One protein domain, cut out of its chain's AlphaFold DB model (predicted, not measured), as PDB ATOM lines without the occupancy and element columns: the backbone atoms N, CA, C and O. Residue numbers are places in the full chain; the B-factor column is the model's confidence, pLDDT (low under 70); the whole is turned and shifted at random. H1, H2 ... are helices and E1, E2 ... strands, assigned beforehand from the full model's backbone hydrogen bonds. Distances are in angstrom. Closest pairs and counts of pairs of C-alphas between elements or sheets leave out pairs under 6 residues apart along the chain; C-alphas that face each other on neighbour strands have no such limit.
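Overview. This is residues 369 to 393 and 407 to 529 of the 538 residues of an uncharacterized protein of Aureobasidium melanogenum CBS 110374 (UniProt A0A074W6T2). What shape does the backbone make? Eight antiparallel strands ring a closed barrel, E1 to E8 in chain order with E8 back beside E1, and one long helix, H1, packs slantwise on its outside. What is it made of? The printed part has 148 residues, with H1 and then eight strands in a meander, each strand the antiparallel neighbour of the one before; the class is mixed. How large is it? It is compact, with a radius of gyration of the C-alphas of 15.5 A and spans of 45 by 39 by 24 A.

Arrangement. Which strands ring the barrel? Round it run E1, residues 414 to 419, E2, 430 to 438, E3, 446 to 455, E4, 458 to 467, E5, 478 to 483, E6, 489 to 496, E7, 501 to 512, and E8, 515 to 528. Where does it close? E8 and E1 are antiparallel at 116 degrees, with N 417 and O 526 within hydrogen-bond range at 2.9 A. E8 bends by 75 degrees at residue 524. How does H1 stand? H1, residues 369 to 393, is on the barrel, outside it, at a height over the sheet of 9.0 A; its closest C-alphas to E1 are those of Ala 375 and Tyr 419, 4.9 A apart. On the local plane it stands at 59 degrees to E1, only just slantwise to the strands. Its O i to N i+4 pairs are all within hydrogen-bond range.

Along the chain. Where does H1 begin? C-alpha 369 is at (82.503, 143.848, 58.887), and H1 is 36.0 A long. Where does E8 end? C-alpha 528 is at (101.005, 131.927, 61.801), and E8 is 33.0 A long.

Size, cuts and confidence. Is anything cut out? Residues 394 to 406 are not printed, and C-alphas 393 and 407 are 9.8 A apart. Where is confidence low? Nineteen residues are under 70, among them 439 to 444 and 511 to 516.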
ATOM      1  N   ARG A 369      83.372 145.034  58.758       54.75
ATOM      2  CA  ARG A 369      82.503 143.848  58.887       54.75
ATOM      3  C   ARG A 369      83.284 142.540  58.730       54.75
ATOM      4  O   ARG A 369      82.954 141.543  59.372       54.75
ATOM      5  N   ARG A 370      84.352 142.541  57.924       67.50
ATOM      6  CA  ARG A 370      85.259 141.389  57.765       67.50
ATOM      7  C   ARG A 370      86.141 141.201  58.998       67.50
ATOM      8  O   ARG A 370      86.247 140.080  59.484       67.50
ATOM      9  N   TRP A 371      86.702 142.280  59.553       74.94
ATOM     10  CA  TRP A 371      87.486 142.215  60.793       74.94
ATOM     11  C   TRP A 371      86.660 141.695  61.974       74.94
ATOM     12  O   TRP A 371      87.102 140.788  62.677       74.94
ATOM     13  N   SER A 372      85.460 142.241  62.200       73.38
ATOM     14  CA  SER A 372      84.627 141.838  63.340       73.38
ATOM     15  C   SER A 372      84.208 140.364  63.254       73.38
ATOM     16  O   SER A 372      84.256 139.656  64.262       73.38
ATOM     17  N   THR A 373      83.898 139.879  62.048       76.06
ATOM     18  CA  THR A 373      83.604 138.465  61.766       76.06
ATOM     19  C   THR A 373      84.822 137.573  62.022       76.06
ATOM     20  O   THR A 373      84.731 136.638  62.818       76.06
ATOM     21  N   LEU A 374      85.981 137.897  61.436       76.75
ATOM     22  CA  LEU A 374      87.240 137.156  61.608       76.75
ATOM     23  C   LEU A 374      87.672 137.090  63.084       76.75
ATOM     24  O   LEU A 374      88.064 136.038  63.589       76.75
ATOM     25  N   ALA A 375      87.536 138.202  63.809       82.44
ATOM     26  CA  ALA A 375      87.883 138.269  65.220       82.44
ATOM     27  C   ALA A 375      86.895 137.517  66.129       82.44
ATOM     28  O   ALA A 375      87.320 136.961  67.143       82.44
ATOM     29  N   LYS A 376      85.598 137.462  65.779       82.06
ATOM     30  CA  LYS A 376      84.601 136.622  66.472       82.06
ATOM     31  C   LYS A 376      84.866 135.134  66.208       82.06
ATOM     32  O   LYS A 376      84.821 134.341  67.144       82.06
ATOM     33  N   MET A 377      85.225 134.774  64.973       81.50
ATOM     34  CA  MET A 377      85.591 133.411  64.573       81.50
ATOM     35  C   MET A 377      86.783 132.887  65.387       81.50
ATOM     36  O   MET A 377      86.620 131.931  66.142       81.50
ATOM     37  N   HIS A 378      87.944 133.547  65.332       80.50
ATOM     38  CA  HIS A 378      89.138 133.091  66.057       80.50
ATOM     39  C   HIS A 378      88.978 133.117  67.586       80.50
ATOM     40  O   HIS A 378      89.565 132.288  68.284       80.50
ATOM     41  N   TRP A 379      88.152 134.018  68.134       86.62
ATOM     42  CA  TRP A 379      87.814 133.989  69.560       86.62
ATOM     43  C   TRP A 379      86.977 132.753  69.926       86.62
ATOM     44  O   TRP A 379      87.274 132.085  70.917       86.62
ATOM     45  N   ASN A 380      85.988 132.394  69.105       83.75
ATOM     46  CA  ASN A 380      85.174 131.191  69.300       83.75
ATOM     47  C   ASN A 380      85.991 129.902  69.094       83.75
ATOM     48  O   ASN A 380      85.867 128.961  69.874       83.75
ATOM     49  N   GLU A 381      86.880 129.861  68.098       80.38
ATOM     50  CA  GLU A 381      87.821 128.752  67.875       80.38
ATOM     51  C   GLU A 381      88.802 128.558  69.036       80.38
ATOM     52  O   GLU A 381      89.205 127.427  69.325       80.38
ATOM     53  N   LEU A 382      89.231 129.651  69.672       83.81
ATOM     54  CA  LEU A 382      90.045 129.614  70.881       83.81
ATOM     55  C   LEU A 382      89.215 129.116  72.065       83.81
ATOM     56  O   LEU A 382      89.669 128.224  72.773       83.81
ATOM     57  N   GLN A 383      88.007 129.640  72.272       85.06
ATOM     58  CA  GLN A 383      87.162 129.269  73.407       85.06
ATOM     59  C   GLN A 383      86.736 127.790  73.347       85.06
ATOM     60  O   GLN A 383      86.939 127.059  74.315       85.06
ATOM     61  N   SER A 384      86.284 127.303  72.188       80.06
ATOM     62  CA  SER A 384      85.975 125.881  71.965       80.06
ATOM     63  C   SER A 384      87.189 124.969  72.185       80.06
ATOM     64  O   SER A 384      87.053 123.869  72.725       80.06
ATOM     65  N   HIS A 385      88.392 125.426  71.816       79.00
ATOM     66  CA  HIS A 385      89.643 124.707  72.078       79.00
ATOM     67  C   HIS A 385      89.989 124.695  73.572       79.00
ATOM     68  O   HIS A 385      90.288 123.637  74.119       79.00
ATOM     69  N   ILE A 386      89.868 125.837  74.258       81.44
ATOM     70  CA  ILE A 386      90.026 125.964  75.714       81.44
ATOM     71  C   ILE A 386      89.079 125.002  76.443       81.44
ATOM     72  O   ILE A 386      89.513 124.282  77.340       81.44
ATOM     73  N   ASP A 387      87.804 124.950  76.063       82.31
ATOM     74  CA  ASP A 387      86.802 124.134  76.756       82.31
ATOM     75  C   ASP A 387      86.848 122.651  76.350       82.31
ATOM     76  O   ASP A 387      86.428 121.784  77.119       82.31
ATOM     77  N   SER A 388      87.430 122.317  75.194       78.38
ATOM     78  CA  SER A 388      87.901 120.959  74.892       78.38
ATOM     79  C   SER A 388      89.056 120.559  75.821       78.38
ATOM     80  O   SER A 388      88.943 119.592  76.574       78.38
ATOM     81  N   MET A 389      90.117 121.372  75.886       73.50
ATOM     82  CA  MET A 389      91.292 121.120  76.729       73.50
ATOM     83  C   MET A 389      90.933 121.030  78.222       73.50
ATOM     84  O   MET A 389      91.404 120.126  78.909       73.50
ATOM     85  N   LYS A 390      90.039 121.889  78.731       75.94
ATOM     86  CA  LYS A 390      89.511 121.796  80.106       75.94
ATOM     87  C   LYS A 390      88.772 120.483  80.367       75.94
ATOM     88  O   LYS A 390      88.900 119.953  81.467       75.94
ATOM     89  N   ARG A 391      88.000 119.953  79.406       71.94
ATOM     90  CA  ARG A 391      87.326 118.648  79.551       71.94
ATOM     91  C   ARG A 391      88.350 117.515  79.615       71.94
ATOM     92  O   ARG A 391      88.291 116.722  80.549       71.94
ATOM     93  N   THR A 392      89.337 117.507  78.720       67.50
ATOM     94  CA  THR A 392      90.450 116.539  78.734       67.50
ATOM     95  C   THR A 392      91.250 116.591  80.041       67.50
ATOM     96  O   THR A 392      91.613 115.550  80.585       67.50
ATOM     97  N   LEU A 393      91.482 117.785  80.596       63.09
ATOM     98  CA  LEU A 393      92.152 117.957  81.890       63.09
ATOM     99  C   LEU A 393      91.276 117.507  83.075       63.09
ATOM    100  O   LEU A 393      91.778 116.834  83.969       63.09
ATOM    101  N   LEU A 407     100.076 117.231  77.163       67.69
ATOM    102  CA  LEU A 407      99.868 117.954  75.908       67.69
ATOM    103  C   LEU A 407     100.962 119.011  75.712       67.69
ATOM    104  O   LEU A 407     101.087 119.951  76.505       67.69
ATOM    105  N   ASP A 408     101.745 118.836  74.648       72.50
ATOM    106  CA  ASP A 408     102.769 119.788  74.236       72.50
ATOM    107  C   ASP A 408     102.134 121.147  73.906       72.50
ATOM    108  O   ASP A 408     101.083 121.256  73.268       72.50
ATOM    109  N   ARG A 409     102.800 122.204  74.361       79.00
ATOM    110  CA  ARG A 409     102.502 123.589  73.997       79.00
ATOM    111  C   ARG A 409     102.785 123.853  72.517       79.00
ATOM    112  O   ARG A 409     102.129 124.709  71.921       79.00
ATOM    113  N   GLY A 410     103.760 123.150  71.949       80.94
ATOM    114  CA  GLY A 410     104.299 123.399  70.624       80.94
ATOM    115  C   GLY A 410     105.238 124.607  70.581       80.94
ATOM    116  O   GLY A 410     105.605 125.213  71.602       80.94
ATOM    117  N   ASN A 411     105.631 124.948  69.354       81.00
ATOM    118  CA  ASN A 411     106.495 126.086  69.068       81.00
ATOM    119  C   ASN A 411     105.829 127.417  69.474       81.00
ATOM    120  O   ASN A 411     104.624 127.597  69.309       81.00
ATOM    121  N   LEU A 412     106.636 128.350  69.984       84.69
ATOM    122  CA  LEU A 412     106.225 129.733  70.251       84.69
ATOM    123  C   LEU A 412     106.883 130.742  69.316       84.69
ATOM    124  O   LEU A 412     106.343 131.832  69.142       84.69
ATOM    125  N   SER A 413     108.035 130.400  68.738       87.44
ATOM    126  CA  SER A 413     108.806 131.312  67.907       87.44
ATOM    127  C   SER A 413     108.145 131.515  66.545       87.44
ATOM    128  O   SER A 413     107.634 130.568  65.941       87.44
ATOM    129  N   GLY A 414     108.155 132.753  66.059       86.12
ATOM    130  CA  GLY A 414     107.422 133.190  64.874       86.12
ATOM    131  C   GLY A 414     106.363 134.242  65.203       86.12
ATOM    132  O   GLY A 414     106.350 134.835  66.284       86.12
ATOM    133  N   THR A 415     105.478 134.493  64.241       90.31
ATOM    134  CA  THR A 415     104.513 135.596  64.297       90.31
ATOM    135  C   THR A 415     103.143 135.117  64.765       90.31
ATOM    136  O   THR A 415     102.635 134.090  64.322       90.31
ATOM    137  N   TRP A 416     102.526 135.888  65.653       90.88
ATOM    138  CA  TRP A 416     101.190 135.658  66.190       90.88
ATOM    139  C   TRP A 416     100.287 136.841  65.841       90.88
ATOM    140  O   TRP A 416     100.636 137.981  66.144       90.88
ATOM    141  N   LEU A 417      99.118 136.585  65.249       91.69
ATOM    142  CA  LEU A 417      98.083 137.608  65.049       91.69
ATOM    143  C   LEU A 417      97.128 137.643  66.246       91.69
ATOM    144  O   LEU A 417      96.791 136.603  66.818       91.69
ATOM    145  N   LEU A 418      96.717 138.849  66.637       92.56
ATOM    146  CA  LEU A 418      95.946 139.134  67.843       92.56
ATOM    147  C   LEU A 418      94.549 139.648  67.485       92.56
ATOM    148  O   LEU A 418      94.369 140.773  67.021       92.56
ATOM    149  N   TYR A 419      93.542 138.825  67.758       86.81
ATOM    150  CA  TYR A 419      92.158 139.078  67.381       86.81
ATOM    151  C   TYR A 419      91.291 139.493  68.568       86.81
ATOM    152  O   TYR A 419      91.305 138.868  69.634       86.81
ATOM    153  N   LYS A 420      90.495 140.550  68.374       85.31
ATOM    154  CA  LYS A 420      89.471 140.999  69.323       85.31
ATOM    155  C   LYS A 420      88.356 141.755  68.603       85.31
ATOM    156  O   LYS A 420      88.612 142.744  67.926       85.31
ATOM    157  N   TYR A 421      87.111 141.331  68.821       76.56
ATOM    158  CA  TYR A 421      85.917 141.948  68.231       76.56
ATOM    159  C   TYR A 421      85.833 143.465  68.492       76.56
ATOM    160  O   TYR A 421      85.710 144.253  67.561       76.56
ATOM    161  N   SER A 422      86.000 143.888  69.750       77.25
ATOM    162  CA  SER A 422      85.917 145.296  70.174       77.25
ATOM    163  C   SER A 422      87.181 146.132  69.886       77.25
ATOM    164  O   SER A 422      87.402 147.154  70.537       77.25
ATOM    165  N   TYR A 423      88.075 145.668  69.012       81.50
ATOM    166  CA  TYR A 423      89.314 146.362  68.665       81.50
ATOM    167  C   TYR A 423      89.628 146.131  67.191       81.50
ATOM    168  O   TYR A 423      90.171 145.093  66.826       81.50
ATOM    169  N   ASN A 424      89.261 147.094  66.345       82.75
ATOM    170  CA  ASN A 424      89.589 147.070  64.925       82.75
ATOM    171  C   ASN A 424      90.799 147.989  64.650       82.75
ATOM    172  O   ASN A 424      90.668 149.211  64.822       82.75
ATOM    173  N   PRO A 425      91.952 147.437  64.224       80.25
ATOM    174  CA  PRO A 425      93.123 148.220  63.836       80.25
ATOM    175  C   PRO A 425      92.930 148.891  62.456       80.25
ATOM    176  O   PRO A 425      93.617 149.859  62.137       80.25
ATOM    177  N   GLY A 426      91.949 148.442  61.666       75.44
ATOM    178  CA  GLY A 426      91.659 148.917  60.314       75.44
ATOM    179  C   GLY A 426      92.520 148.248  59.240       75.44
ATOM    180  O   GLY A 426      93.469 147.532  59.545       75.44
ATOM    181  N   THR A 427      92.182 148.528  57.979       70.56
ATOM    182  CA  THR A 427      92.792 148.023  56.730       70.56
ATOM    183  C   THR A 427      94.302 147.782  56.803       70.56
ATOM    184  O   THR A 427      94.760 146.702  56.451       70.56
ATOM    185  N   ASN A 428      95.049 148.781  57.282       75.94
ATOM    186  CA  ASN A 428      96.514 148.814  57.309       75.94
ATOM    187  C   ASN A 428      97.061 148.851  58.752       75.94
ATOM    188  O   ASN A 428      98.152 149.363  58.997       75.94
ATOM    189  N   GLY A 429      96.263 148.428  59.734       81.56
ATOM    190  CA  GLY A 429      96.605 148.528  61.147       81.56
ATOM    191  C   GLY A 429      97.283 147.276  61.704       81.56
ATOM    192  O   GLY A 429      96.939 146.134  61.384       81.56
ATOM    193  N   HIS A 430      98.228 147.502  62.608       85.88
ATOM    194  CA  HIS A 430      99.031 146.463  63.229       85.88
ATOM    195  C   HIS A 430      98.258 145.786  64.367       85.88
ATOM    196  O   HIS A 430      97.520 146.423  65.123       85.88
ATOM    197  N   HIS A 431      98.412 144.471  64.479       90.19
ATOM    198  CA  HIS A 431      97.705 143.630  65.445       90.19
ATOM    199  C   HIS A 431      98.466 142.320  65.684       90.19
ATOM    200  O   HIS A 431      97.869 141.251  65.786       90.19
ATOM    201  N   HIS A 432      99.797 142.379  65.703       91.25
ATOM    202  CA  HIS A 432     100.638 141.189  65.745       91.25
ATOM    203  C   HIS A 432     101.725 141.290  66.804       91.25
ATOM    204  O   HIS A 432     102.086 142.372  67.261       91.25
ATOM    205  N   MET A 433     102.280 140.143  67.165       93.75
ATOM    206  CA  MET A 433     103.531 140.076  67.905       93.75
ATOM    207  C   MET A 433     104.459 139.038  67.284       93.75
ATOM    208  O   MET A 433     104.003 138.005  66.788       93.75
ATOM    209  N   HIS A 434     105.755 139.307  67.327       92.50
ATOM    210  CA  HIS A 434     106.791 138.353  66.969       92.50
ATOM    211  C   HIS A 434     107.450 137.849  68.255       92.50
ATOM    212  O   HIS A 434     107.758 138.639  69.144       92.50
ATOM    213  N   ILE A 435     107.626 136.537  68.383       91.81
ATOM    214  CA  ILE A 435     108.282 135.902  69.534       91.81
ATOM    215  C   ILE A 435     109.486 135.121  69.011       91.81
ATOM    216  O   ILE A 435     109.397 134.459  67.977       91.81
ATOM    217  N   TRP A 436     110.600 135.147  69.737       89.31
ATOM    218  CA  TRP A 436     111.787 134.347  69.437       89.31
ATOM    219  C   TRP A 436     112.319 133.667  70.698       89.31
ATOM    220  O   TRP A 436     112.163 134.161  71.815       89.31
ATOM    221  N   GLU A 437     112.922 132.493  70.518       88.06
ATOM    222  CA  GLU A 437     113.678 131.834  71.581       88.06
ATOM    223  C   GLU A 437     115.090 132.420  71.626       88.06
ATOM    224  O   GLU A 437     115.750 132.569  70.597       88.06
ATOM    225  N   ALA A 438     115.556 132.751  72.824       79.81
ATOM    226  CA  ALA A 438     116.894 133.245  73.082       79.81
ATOM    227  C   ALA A 438     117.580 132.321  74.098       79.81
ATOM    228  O   ALA A 438     117.169 132.188  75.252       79.81
ATOM    229  N   THR A 439     118.651 131.665  73.657       69.19
ATOM    230  CA  THR A 439     119.442 130.750  74.486       69.19
ATOM    231  C   THR A 439     120.676 131.446  75.044       69.19
ATOM    232  O   THR A 439     121.494 131.977  74.292       69.19
ATOM    233  N   ARG A 440     120.871 131.369  76.363       56.97
ATOM    234  CA  ARG A 440     122.174 131.626  76.996       56.97
ATOM    235  C   ARG A 440     122.959 130.321  77.138       56.97
ATOM    236  O   ARG A 440     122.344 129.282  77.389       56.97
ATOM    237  N   PRO A 441     124.303 130.349  77.069       43.94
ATOM    238  CA  PRO A 441     125.111 129.195  77.440       43.94
ATOM    239  C   PRO A 441     124.734 128.698  78.845       43.94
ATOM    240  O   PRO A 441     124.760 129.469  79.803       43.94
ATOM    241  N   ARG A 442     124.416 127.400  78.962       44.94
ATOM    242  CA  ARG A 442     124.099 126.691  80.222       44.94
ATOM    243  C   ARG A 442     122.784 127.075  80.937       44.94
ATOM    244  O   ARG A 442     122.674 126.830  82.135       44.94
ATOM    245  N   GLN A 443     121.771 127.611  80.249       53.00
ATOM    246  CA  GLN A 443     120.419 127.787  80.820       53.00
ATOM    247  C   GLN A 443     119.319 127.210  79.914       53.00
ATOM    248  O   GLN A 443     119.535 127.002  78.722       53.00
ATOM    249  N   GLN A 444     118.136 126.947  80.487       60.12
ATOM    250  CA  GLN A 444     116.922 126.674  79.705       60.12
ATOM    251  C   GLN A 444     116.598 127.874  78.802       60.12
ATOM    252  O   GLN A 444     116.844 129.021  79.184       60.12
ATOM    253  N   GLY A 445     116.025 127.605  77.626       71.50
ATOM    254  CA  GLY A 445     115.575 128.644  76.705       71.50
ATOM    255  C   GLY A 445     114.555 129.581  77.354       71.50
ATOM    256  O   GLY A 445     113.640 129.148  78.064       71.50
ATOM    257  N   TYR A 446     114.725 130.878  77.118       85.19
ATOM    258  CA  TYR A 446     113.732 131.893  77.442       85.19
ATOM    259  C   TYR A 446     113.247 132.549  76.157       85.19
ATOM    260  O   TYR A 446     113.935 132.550  75.138       85.19
ATOM    261  N   PHE A 447     112.050 133.112  76.211       89.25
ATOM    262  CA  PHE A 447     111.429 133.784  75.084       89.25
ATOM    263  C   PHE A 447     111.471 135.290  75.305       89.25
ATOM    264  O   PHE A 447     111.245 135.786  76.412       89.25
ATOM    265  N   GLU A 448     111.785 136.002  74.237       91.12
ATOM    266  CA  GLU A 448     111.660 137.451  74.098       91.12
ATOM    267  C   GLU A 448     110.739 137.717  72.900       91.12
ATOM    268  O   GLU A 448     110.327 136.789  72.191       91.12
ATOM    269  N   GLY A 449     110.356 138.970  72.687       92.81
ATOM    270  CA  GLY A 449     109.486 139.301  71.571       92.81
ATOM    271  C   GLY A 449     109.228 140.788  71.408       92.81
ATOM    272  O   GLY A 449     109.710 141.619  72.176       92.81
ATOM    273  N   GLU A 450     108.388 141.096  70.435       94.94
ATOM    274  CA  GLU A 450     107.917 142.434  70.109       94.94
ATOM    275  C   GLU A 450     106.408 142.380  69.843       94.94
ATOM    276  O   GLU A 450     105.943 141.521  69.099       94.94
ATOM    277  N   LEU A 451     105.640 143.284  70.450       94.75
ATOM    278  CA  LEU A 451     104.215 143.491  70.198       94.75
ATOM    279  C   LEU A 451     104.033 144.792  69.416       94.75
ATOM    280  O   LEU A 451     104.318 145.858  69.954       94.75
ATOM    281  N   THR A 452     103.490 144.710  68.201       91.94
ATOM    282  CA  THR A 452     103.267 145.868  67.329       91.94
ATOM    283  C   THR A 452     101.777 145.969  66.986       91.94
ATOM    284  O   THR A 452     101.196 145.111  66.311       91.94
ATOM    285  N   ILE A 453     101.116 146.990  67.549       91.31
ATOM    286  CA  ILE A 453      99.652 147.055  67.644       91.31
ATOM    287  C   ILE A 453      99.102 148.493  67.611       91.31
ATOM    288  O   ILE A 453      99.602 149.387  68.292       91.31
ATOM    289  N   GLY A 454      98.061 148.723  66.808       85.75
ATOM    290  CA  GLY A 454      97.400 150.022  66.633       85.75
ATOM    291  C   GLY A 454      96.938 150.284  65.202       85.75
ATOM    292  O   GLY A 454      97.094 149.451  64.313       85.75
ATOM    293  N   ARG A 455      96.343 151.456  64.974       83.56
ATOM    294  CA  ARG A 455      95.943 151.883  63.621       83.56
ATOM    295  C   ARG A 455      97.167 152.345  62.833       83.56
ATOM    296  O   ARG A 455      98.168 152.721  63.436       83.56
ATOM    297  N   GLN A 456      97.090 152.368  61.503       77.31
ATOM    298  CA  GLN A 456      98.145 152.974  60.677       77.31
ATOM    299  C   GLN A 456      98.415 154.419  61.144       77.31
ATOM    300  O   GLN A 456      97.470 155.176  61.365       77.31
ATOM    301  N   GLY A 457      99.685 154.779  61.364       75.25
ATOM    302  CA  GLY A 457     100.092 156.085  61.915       75.25
ATOM    303  C   GLY A 457      99.876 156.272  63.428       75.25
ATOM    304  O   GLY A 457     100.377 157.236  63.999       75.25
ATOM    305  N   HIS A 458      99.181 155.345  64.096       80.31
ATOM    306  CA  HIS A 458      98.930 155.327  65.545       80.31
ATOM    307  C   HIS A 458      99.143 153.913  66.123       80.31
ATOM    308  O   HIS A 458      98.352 153.412  66.930       80.31
ATOM    309  N   SER A 459     100.191 153.243  65.647       85.94
ATOM    310  CA  SER A 459     100.669 151.946  66.124       85.94
ATOM    311  C   SER A 459     101.822 152.129  67.095       85.94
ATOM    312  O   SER A 459     102.713 152.936  66.844       85.94
ATOM    313  N   VAL A 460     101.824 151.350  68.175       88.94
ATOM    314  CA  VAL A 460     102.952 151.277  69.108       88.94
ATOM    315  C   VAL A 460     103.636 149.925  68.997       88.94
ATOM    316  O   VAL A 460     102.975 148.902  68.803       88.94
ATOM    317  N   THR A 461     104.952 149.950  69.158       91.88
ATOM    318  CA  THR A 461     105.832 148.785  69.213       91.88
ATOM    319  C   THR A 461     106.369 148.665  70.634       91.88
ATOM    320  O   THR A 461     106.873 149.641  71.188       91.88
ATOM    321  N   LEU A 462     106.217 147.490  71.245       92.75
ATOM    322  CA  LEU A 462     106.517 147.245  72.656       92.75
ATOM    323  C   LEU A 462     107.362 145.978  72.813       92.75
ATOM    324  O   LEU A 462     106.943 144.890  72.412       92.75
ATOM    325  N   ALA A 463     108.518 146.095  73.461       93.94
ATOM    326  CA  ALA A 463     109.396 144.964  73.735       93.94
ATOM    327  C   ALA A 463     108.791 144.051  74.815       93.94
ATOM    328  O   ALA A 463     108.496 144.488  75.934       93.94
ATOM    329  N   ILE A 464     108.631 142.767  74.495       93.44
ATOM    330  CA  ILE A 464     108.155 141.731  75.414       93.44
ATOM    331  C   ILE A 464     109.351 141.251  76.243       93.44
ATOM    332  O   ILE A 464     110.277 140.619  75.731       93.44
ATOM    333  N   CYS A 465     109.338 141.562  77.539       89.56
ATOM    334  CA  CYS A 465     110.371 141.146  78.483       89.56
ATOM    335  C   CYS A 465     110.476 139.619  78.580       89.56
ATOM    336  O   CYS A 465     109.469 138.920  78.481       89.56
ATOM    337  N   ARG A 466     111.688 139.128  78.879       89.44
ATOM    338  CA  ARG A 466     112.014 137.702  79.057       89.44
ATOM    339  C   ARG A 466     110.950 136.935  79.841       89.44
ATOM    340  O   ARG A 466     110.683 137.256  80.999       89.44
ATOM    341  N   PHE A 467     110.429 135.871  79.238       87.19
ATOM    342  CA  PHE A 467     109.503 134.936  79.869       87.19
ATOM    343  C   PHE A 467     109.898 133.482  79.575       87.19
ATOM    344  O   PHE A 467     110.335 133.145  78.477       87.19
ATOM    345  N   SER A 468     109.723 132.602  80.561       86.00
ATOM    346  CA  SER A 468     109.995 131.162  80.443       86.00
ATOM    347  C   SER A 468     108.709 130.383  80.737       86.00
ATOM    348  O   SER A 468     108.456 130.015  81.885       86.00
ATOM    349  N   PRO A 469     107.842 130.178  79.730       83.06
ATOM    350  CA  PRO A 469     106.606 129.437  79.904       83.06
ATOM    351  C   PRO A 469     106.879 127.930  79.970       83.06
ATOM    352  O   PRO A 469     107.780 127.419  79.304       83.06
ATOM    353  N   SER A 470     106.032 127.214  80.717       81.31
ATOM    354  CA  SER A 470     105.968 125.743  80.727       81.31
ATOM    355  C   SER A 470     106.066 125.159  79.311       81.31
ATOM    356  O   SER A 470     105.494 125.716  78.375       81.31
ATOM    357  N   THR A 471     106.754 124.030  79.145       78.88
ATOM    358  CA  THR A 471     106.765 123.256  77.888       78.88
ATOM    359  C   THR A 471     105.438 122.539  77.631       78.88
ATOM    360  O   THR A 471     105.098 122.258  76.491       78.88
ATOM    361  N   GLN A 472     104.657 122.285  78.682       81.62
ATOM    362  CA  GLN A 472     103.349 121.626  78.625       81.62
ATOM    363  C   GLN A 472     102.212 122.648  78.736       81.62
ATOM    364  O   GLN A 472     102.354 123.663  79.430       81.62
ATOM    365  N   VAL A 473     101.060 122.362  78.124       79.19
ATOM    366  CA  VAL A 473      99.839 123.169  78.282       79.19
ATOM    367  C   VAL A 473      99.286 123.023  79.702       79.19
ATOM    368  O   VAL A 473      98.692 122.009  80.055       79.19
ATOM    369  N   THR A 474      99.443 124.066  80.519       70.50
ATOM    370  CA  THR A 474      98.914 124.107  81.897       70.50
ATOM    371  C   THR A 474      97.537 124.765  82.004       70.50
ATOM    372  O   THR A 474      96.905 124.689  83.056       70.50
ATOM    373  N   GLY A 475      97.101 125.489  80.966       68.19
ATOM    374  CA  GLY A 475      95.903 126.339  80.984       68.19
ATOM    375  C   GLY A 475      95.964 127.538  81.948       68.19
ATOM    376  O   GLY A 475      95.024 128.331  81.998       68.19
ATOM    377  N   ARG A 476      97.052 127.697  82.715       77.56
ATOM    378  CA  ARG A 476      97.253 128.807  83.654       77.56
ATOM    379  C   ARG A 476      97.867 129.999  82.926       77.56
ATOM    380  O   ARG A 476      98.789 129.836  82.129       77.56
ATOM    381  N   ALA A 477      97.379 131.199  83.229       85.06
ATOM    382  CA  ALA A 477      98.011 132.425  82.761       85.06
ATOM    383  C   ALA A 477      99.294 132.700  83.561       85.06
ATOM    384  O   ALA A 477      99.270 132.666  84.791       85.06
ATOM    385  N   PHE A 478     100.392 133.006  82.874       84.31
ATOM    386  CA  PHE A 478     101.595 133.579  83.478       84.31
ATOM    387  C   PHE A 478     101.643 135.088  83.214       84.31
ATOM    388  O   PHE A 478     101.056 135.581  82.246       84.31
ATOM    389  N   GLN A 479     102.314 135.838  84.090       88.38
ATOM    390  CA  GLN A 479     102.523 137.273  83.894       88.38
ATOM    391  C   GLN A 479     103.627 137.518  82.864       88.38
ATOM    392  O   GLN A 479     104.616 136.790  82.815       88.38
ATOM    393  N   THR A 480     103.467 138.573  82.072       89.69
ATOM    394  CA  THR A 480     104.492 139.094  81.163       89.69
ATOM    395  C   THR A 480     104.540 140.619  81.273       89.69
ATOM    396  O   THR A 480     103.632 141.233  81.844       89.69
ATOM    397  N   TRP A 481     105.601 141.233  80.760       91.44
ATOM    398  CA  TRP A 481     105.814 142.677  80.819       91.44
ATOM    399  C   TRP A 481     106.147 143.218  79.433       91.44
ATOM    400  O   TRP A 481     107.015 142.688  78.743       91.44
ATOM    401  N   PHE A 482     105.466 144.293  79.056       92.62
ATOM    402  CA  PHE A 482     105.678 145.029  77.816       92.62
ATOM    403  C   PHE A 482     106.386 146.339  78.151       92.62
ATOM    404  O   PHE A 482     105.987 147.009  79.104       92.62
ATOM    405  N   THR A 483     107.421 146.695  77.397       92.25
ATOM    406  CA  THR A 483     108.197 147.929  77.600       92.25
ATOM    407  C   THR A 483     108.074 148.803  76.359       92.25
ATOM    408  O   THR A 483     108.288 148.302  75.256       92.25
ATOM    409  N   ASP A 484     107.706 150.071  76.525       88.19
ATOM    410  CA  ASP A 484     107.738 151.067  75.445       88.19
ATOM    411  C   ASP A 484     109.158 151.639  75.237       88.19
ATOM    412  O   ASP A 484     110.103 151.272  75.943       88.19
ATOM    413  N   SER A 485     109.319 152.508  74.232       84.00
ATOM    414  CA  SER A 485     110.578 153.206  73.907       84.00
ATOM    415  C   SER A 485     111.193 153.933  75.102       84.00
ATOM    416  O   SER A 485     112.413 154.035  75.214       84.00
ATOM    417  N   ASP A 486     110.336 154.393  76.010       83.69
ATOM    418  CA  ASP A 486     110.673 155.270  77.126       83.69
ATOM    419  C   ASP A 486     111.015 154.451  78.388       83.69
ATOM    420  O   ASP A 486     111.231 154.996  79.473       83.69
ATOM    421  N   GLY A 487     111.058 153.118  78.262       79.88
ATOM    422  CA  GLY A 487     111.398 152.188  79.333       79.88
ATOM    423  C   GLY A 487     110.252 151.874  80.301       79.88
ATOM    424  O   GLY A 487     110.478 151.140  81.272       79.88
ATOM    425  N   GLN A 488     109.033 152.381  80.076       85.44
ATOM    426  CA  GLN A 488     107.908 152.168  80.986       85.44
ATOM    427  C   GLN A 488     107.360 150.748  80.842       85.44
ATOM    428  O   GLN A 488     106.979 150.290  79.763       85.44
ATOM    429  N   LYS A 489     107.305 150.026  81.965       87.38
ATOM    430  CA  LYS A 489     106.908 148.614  82.004       87.38
ATOM    431  C   LYS A 489     105.434 148.466  82.340       87.38
ATOM    432  O   LYS A 489     105.012 148.710  83.468       87.38
ATOM    433  N   ARG A 490     104.653 147.980  81.377       86.12
ATOM    434  CA  ARG A 490     103.225 147.679  81.539       86.12
ATOM    435  C   ARG A 490     103.024 146.178  81.717       86.12
ATOM    436  O   ARG A 490     103.564 145.368  80.963       86.12
ATOM    437  N   ARG A 491     102.258 145.800  82.742       88.19
ATOM    438  CA  ARG A 491     101.945 144.399  83.047       88.19
ATOM    439  C   ARG A 491     100.957 143.845  82.018       88.19
ATOM    440  O   ARG A 491     100.033 144.533  81.602       88.19
ATOM    441  N   GLY A 492     101.114 142.575  81.679       90.88
ATOM    442  CA  GLY A 492     100.108 141.787  80.979       90.88
ATOM    443  C   GLY A 492     100.173 140.320  81.386       90.88
ATOM    444  O   GLY A 492     100.811 139.954  82.377       90.88
ATOM    445  N   SER A 493      99.497 139.462  80.629       92.00
ATOM    446  CA  SER A 493      99.492 138.020  80.891       92.00
ATOM    447  C   SER A 493      99.272 137.200  79.626       92.00
ATOM    448  O   SER A 493      98.678 137.668  78.659       92.00
ATOM    449  N   MET A 494      99.753 135.962  79.630       91.81
ATOM    450  CA  MET A 494      99.635 135.017  78.519       91.81
ATOM    451  C   MET A 494      99.210 133.650  79.062       91.81
ATOM    452  O   MET A 494      99.743 133.182  80.064       91.81
ATOM    453  N   ALA A 495      98.262 132.996  78.396       90.19
ATOM    454  CA  ALA A 495      97.858 131.616  78.647       90.19
ATOM    455  C   ALA A 495      97.925 130.842  77.326       90.19
ATOM    456  O   ALA A 495      97.179 131.132  76.388       90.19
ATOM    457  N   LEU A 496      98.848 129.884  77.249       88.06
ATOM    458  CA  LEU A 496      99.167 129.119  76.043       88.06
ATOM    459  C   LEU A 496      98.391 127.796  76.072       88.06
ATOM    460  O   LEU A 496      98.433 127.093  77.082       88.06
ATOM    461  N   TRP A 497      97.688 127.466  74.985       84.06
ATOM    462  CA  TRP A 497      96.714 126.362  74.948       84.06
ATOM    463  C   TRP A 497      97.062 125.241  73.956       84.06
ATOM    464  O   TRP A 497      96.247 124.347  73.732       84.06
ATOM    465  N   GLY A 498      98.273 125.254  73.395       82.56
ATOM    466  CA  GLY A 498      98.709 124.295  72.375       82.56
ATOM    467  C   GLY A 498      98.200 124.654  70.977       82.56
ATOM    468  O   GLY A 498      97.460 125.622  70.806       82.56
ATOM    469  N   SER A 499      98.608 123.880  69.967       82.12
ATOM    470  CA  SER A 499      98.107 123.983  68.580       82.12
ATOM    471  C   SER A 499      98.128 125.405  67.983       82.12
ATOM    472  O   SER A 499      97.214 125.782  67.253       82.12
ATOM    473  N   GLY A 500      99.133 126.221  68.322       85.12
ATOM    474  CA  GLY A 500      99.235 127.607  67.847       85.12
ATOM    475  C   GLY A 500      98.170 128.565  68.403       85.12
ATOM    476  O   GLY A 500      97.939 129.617  67.812       85.12
ATOM    477  N   LYS A 501      97.504 128.228  69.517       88.81
ATOM    478  CA  LYS A 501      96.441 129.034  70.140       88.81
ATOM    479  C   LYS A 501      96.842 129.560  71.518       88.81
ATOM    480  O   LYS A 501      97.347 128.822  72.370       88.81
ATOM    481  N   MET A 502      96.550 130.835  71.779       90.50
ATOM    482  CA  MET A 502      96.713 131.443  73.101       90.50
ATOM    483  C   MET A 502      95.648 132.491  73.437       90.50
ATOM    484  O   MET A 502      95.032 133.080  72.554       90.50
ATOM    485  N   ARG A 503      95.490 132.786  74.730       92.06
ATOM    486  CA  ARG A 503      94.801 133.984  75.232       92.06
ATOM    487  C   ARG A 503      95.847 134.930  75.815       92.06
ATOM    488  O   ARG A 503      96.643 134.505  76.648       92.06
ATOM    489  N   ILE A 504      95.828 136.197  75.413       93.19
ATOM    490  CA  ILE A 504      96.812 137.203  75.839       93.19
ATOM    491  C   ILE A 504      96.123 138.484  76.311       93.19
ATOM    492  O   ILE A 504      95.175 138.957  75.688       93.19
ATOM    493  N   SER A 505      96.595 139.035  77.425       93.38
ATOM    494  CA  SER A 505      96.234 140.352  77.943       93.38
ATOM    495  C   SER A 505      97.381 141.312  77.650       93.38
ATOM    496  O   SER A 505      98.469 141.156  78.210       93.38
ATOM    497  N   ALA A 506      97.147 142.265  76.752       91.06
ATOM    498  CA  ALA A 506      98.161 143.159  76.203       91.06
ATOM    499  C   ALA A 506      97.720 144.636  76.281       91.06
ATOM    500  O   ALA A 506      96.522 144.924  76.169       91.06
ATOM    501  N   PRO A 507      98.656 145.582  76.470       89.25
ATOM    502  CA  PRO A 507      98.399 147.011  76.305       89.25
ATOM    503  C   PRO A 507      98.205 147.368  74.822       89.25
ATOM    504  O   PRO A 507      98.930 146.867  73.966       89.25
ATOM    505  N   VAL A 508      97.252 148.252  74.514       87.81
ATOM    506  CA  VAL A 508      97.013 148.780  73.156       87.81
ATOM    507  C   VAL A 508      96.712 150.280  73.164       87.81
ATOM    508  O   VAL A 508      96.117 150.763  74.131       87.81
ATOM    509  N   PRO A 509      97.077 151.028  72.105       82.19
ATOM    510  CA  PRO A 509      96.882 152.471  72.058       82.19
ATOM    511  C   PRO A 509      95.401 152.840  71.950       82.19
ATOM    512  O   PRO A 509      94.635 152.238  71.193       82.19
ATOM    513  N   PHE A 510      95.009 153.841  72.735       72.88
ATOM    514  CA  PHE A 510      93.656 154.365  72.841       72.88
ATOM    515  C   PHE A 510      93.706 155.874  73.122       72.88
ATOM    516  O   PHE A 510      94.347 156.309  74.078       72.88
ATOM    517  N   ARG A 511      93.004 156.682  72.317       62.31
ATOM    518  CA  ARG A 511      92.945 158.136  72.529       62.31
ATOM    519  C   ARG A 511      91.935 158.505  73.604       62.31
ATOM    520  O   ARG A 511      90.750 158.207  73.467       62.31
ATOM    521  N   ARG A 512      92.393 159.215  74.637       51.84
ATOM    522  CA  ARG A 512      91.555 159.802  75.691       51.84
ATOM    523  C   ARG A 512      91.931 161.277  75.844       51.84
ATOM    524  O   ARG A 512      93.092 161.586  76.071       51.84
ATOM    525  N   TYR A 513      90.967 162.184  75.665       47.69
ATOM    526  CA  TYR A 513      91.168 163.643  75.760       47.69
ATOM    527  C   TYR A 513      92.359 164.189  74.936       47.69
ATOM    528  O   TYR A 513      93.086 165.070  75.377       47.69
ATOM    529  N   GLY A 514      92.584 163.635  73.739       54.31
ATOM    530  CA  GLY A 514      93.693 164.024  72.854       54.31
ATOM    531  C   GLY A 514      95.051 163.387  73.180       54.31
ATOM    532  O   GLY A 514      95.948 163.457  72.347       54.31
ATOM    533  N   GLN A 515      95.197 162.715  74.326       53.88
ATOM    534  CA  GLN A 515      96.399 161.961  74.688       53.88
ATOM    535  C   GLN A 515      96.302 160.506  74.205       53.88
ATOM    536  O   GLN A 515      95.249 159.869  74.314       53.88
ATOM    537  N   ASP A 516      97.410 159.966  73.697       65.06
ATOM    538  CA  ASP A 516      97.546 158.553  73.334       65.06
ATOM    539  C   ASP A 516      97.937 157.731  74.579       65.06
ATOM    540  O   ASP A 516      99.050 157.826  75.091       65.06
ATOM    541  N   VAL A 517      97.001 156.929  75.096       77.44
ATOM    542  CA  VAL A 517      97.149 156.161  76.344       77.44
ATOM    543  C   VAL A 517      97.065 154.665  76.048       77.44
ATOM    544  O   VAL A 517      96.171 154.218  75.332       77.44
ATOM    545  N   LEU A 518      97.960 153.853  76.621       81.12
ATOM    546  CA  LEU A 518      97.886 152.398  76.454       81.12
ATOM    547  C   LEU A 518      96.896 151.771  77.448       81.12
ATOM    548  O   LEU A 518      97.159 151.728  78.651       81.12
ATOM    549  N   ALA A 519      95.781 151.251  76.934       82.69
ATOM    550  CA  ALA A 519      94.747 150.551  77.694       82.69
ATOM    551  C   ALA A 519      94.909 149.026  77.576       82.69
ATOM    552  O   ALA A 519      95.172 148.504  76.493       82.69
ATOM    553  N   GLN A 520      94.713 148.283  78.666       86.94
ATOM    554  CA  GLN A 520      94.864 146.823  78.652       86.94
ATOM    555  C   GLN A 520      93.628 146.129  78.046       86.94
ATOM    556  O   GLN A 520      92.481 146.483  78.342       86.94
ATOM    557  N   ARG A 521      93.849 145.149  77.159       88.12
ATOM    558  CA  ARG A 521      92.806 144.418  76.421       88.12
ATOM    559  C   ARG A 521      93.177 142.938  76.250       88.12
ATOM    560  O   ARG A 521      94.339 142.587  76.089       88.12
ATOM    561  N   ASN A 522      92.165 142.067  76.274       92.06
ATOM    562  CA  ASN A 522      92.326 140.619  76.073       92.06
ATOM    563  C   ASN A 522      92.080 140.228  74.605       92.06
ATOM    564  O   ASN A 522      91.005 140.545  74.088       92.06
ATOM    565  N   PHE A 523      93.012 139.497  73.990       92.12
ATOM    566  CA  PHE A 523      92.994 139.022  72.600       92.12
ATOM    567  C   PHE A 523      93.068 137.491  72.512       92.12
ATOM    568  O   PHE A 523      93.637 136.829  73.388       92.12
ATOM    569  N   ALA A 524      92.526 136.951  71.421       91.94
ATOM    570  CA  ALA A 524      92.826 135.607  70.949       91.94
ATOM    571  C   ALA A 524      94.081 135.671  70.069       91.94
ATOM    572  O   ALA A 524      94.082 136.357  69.050       91.94
ATOM    573  N   GLY A 525      95.155 135.003  70.486       90.69
ATOM    574  CA  GLY A 525      96.400 134.911  69.728       90.69
ATOM    575  C   GLY A 525      96.435 133.640  68.886       90.69
ATOM    576  O   GLY A 525      96.287 132.544  69.432       90.69
ATOM    577  N   VAL A 526      96.661 133.793  67.581       88.12
ATOM    578  CA  VAL A 526      96.798 132.697  66.609       88.12
ATOM    579  C   VAL A 526      98.196 132.751  65.996       88.12
ATOM    580  O   VAL A 526      98.579 133.768  65.420       88.12
ATOM    581  N   TRP A 527      98.964 131.673  66.134       87.12
ATOM    582  CA  TRP A 527     100.287 131.534  65.526       87.12
ATOM    583  C   TRP A 527     100.151 131.324  64.020       87.12
ATOM    584  O   TRP A 527      99.453 130.411  63.578       87.12
ATOM    585  N   ILE A 528     100.848 132.142  63.234       82.19
ATOM    586  CA  ILE A 528     101.005 131.927  61.801       82.19
ATOM    587  C   ILE A 528     102.394 131.353  61.563       82.19
ATOM    588  O   ILE A 528     103.414 131.978  61.859       82.19
ATOM    589  N   ASN A 529     102.415 130.153  60.989       57.06
ATOM    590  CA  ASN A 529     103.629 129.463  60.587       57.06
ATOM    591  C   ASN A 529     104.238 130.143  59.349       57.06
ATOM    592  O   ASN A 529     104.067 129.676  58.222       57.06
TER     593      ASN A 529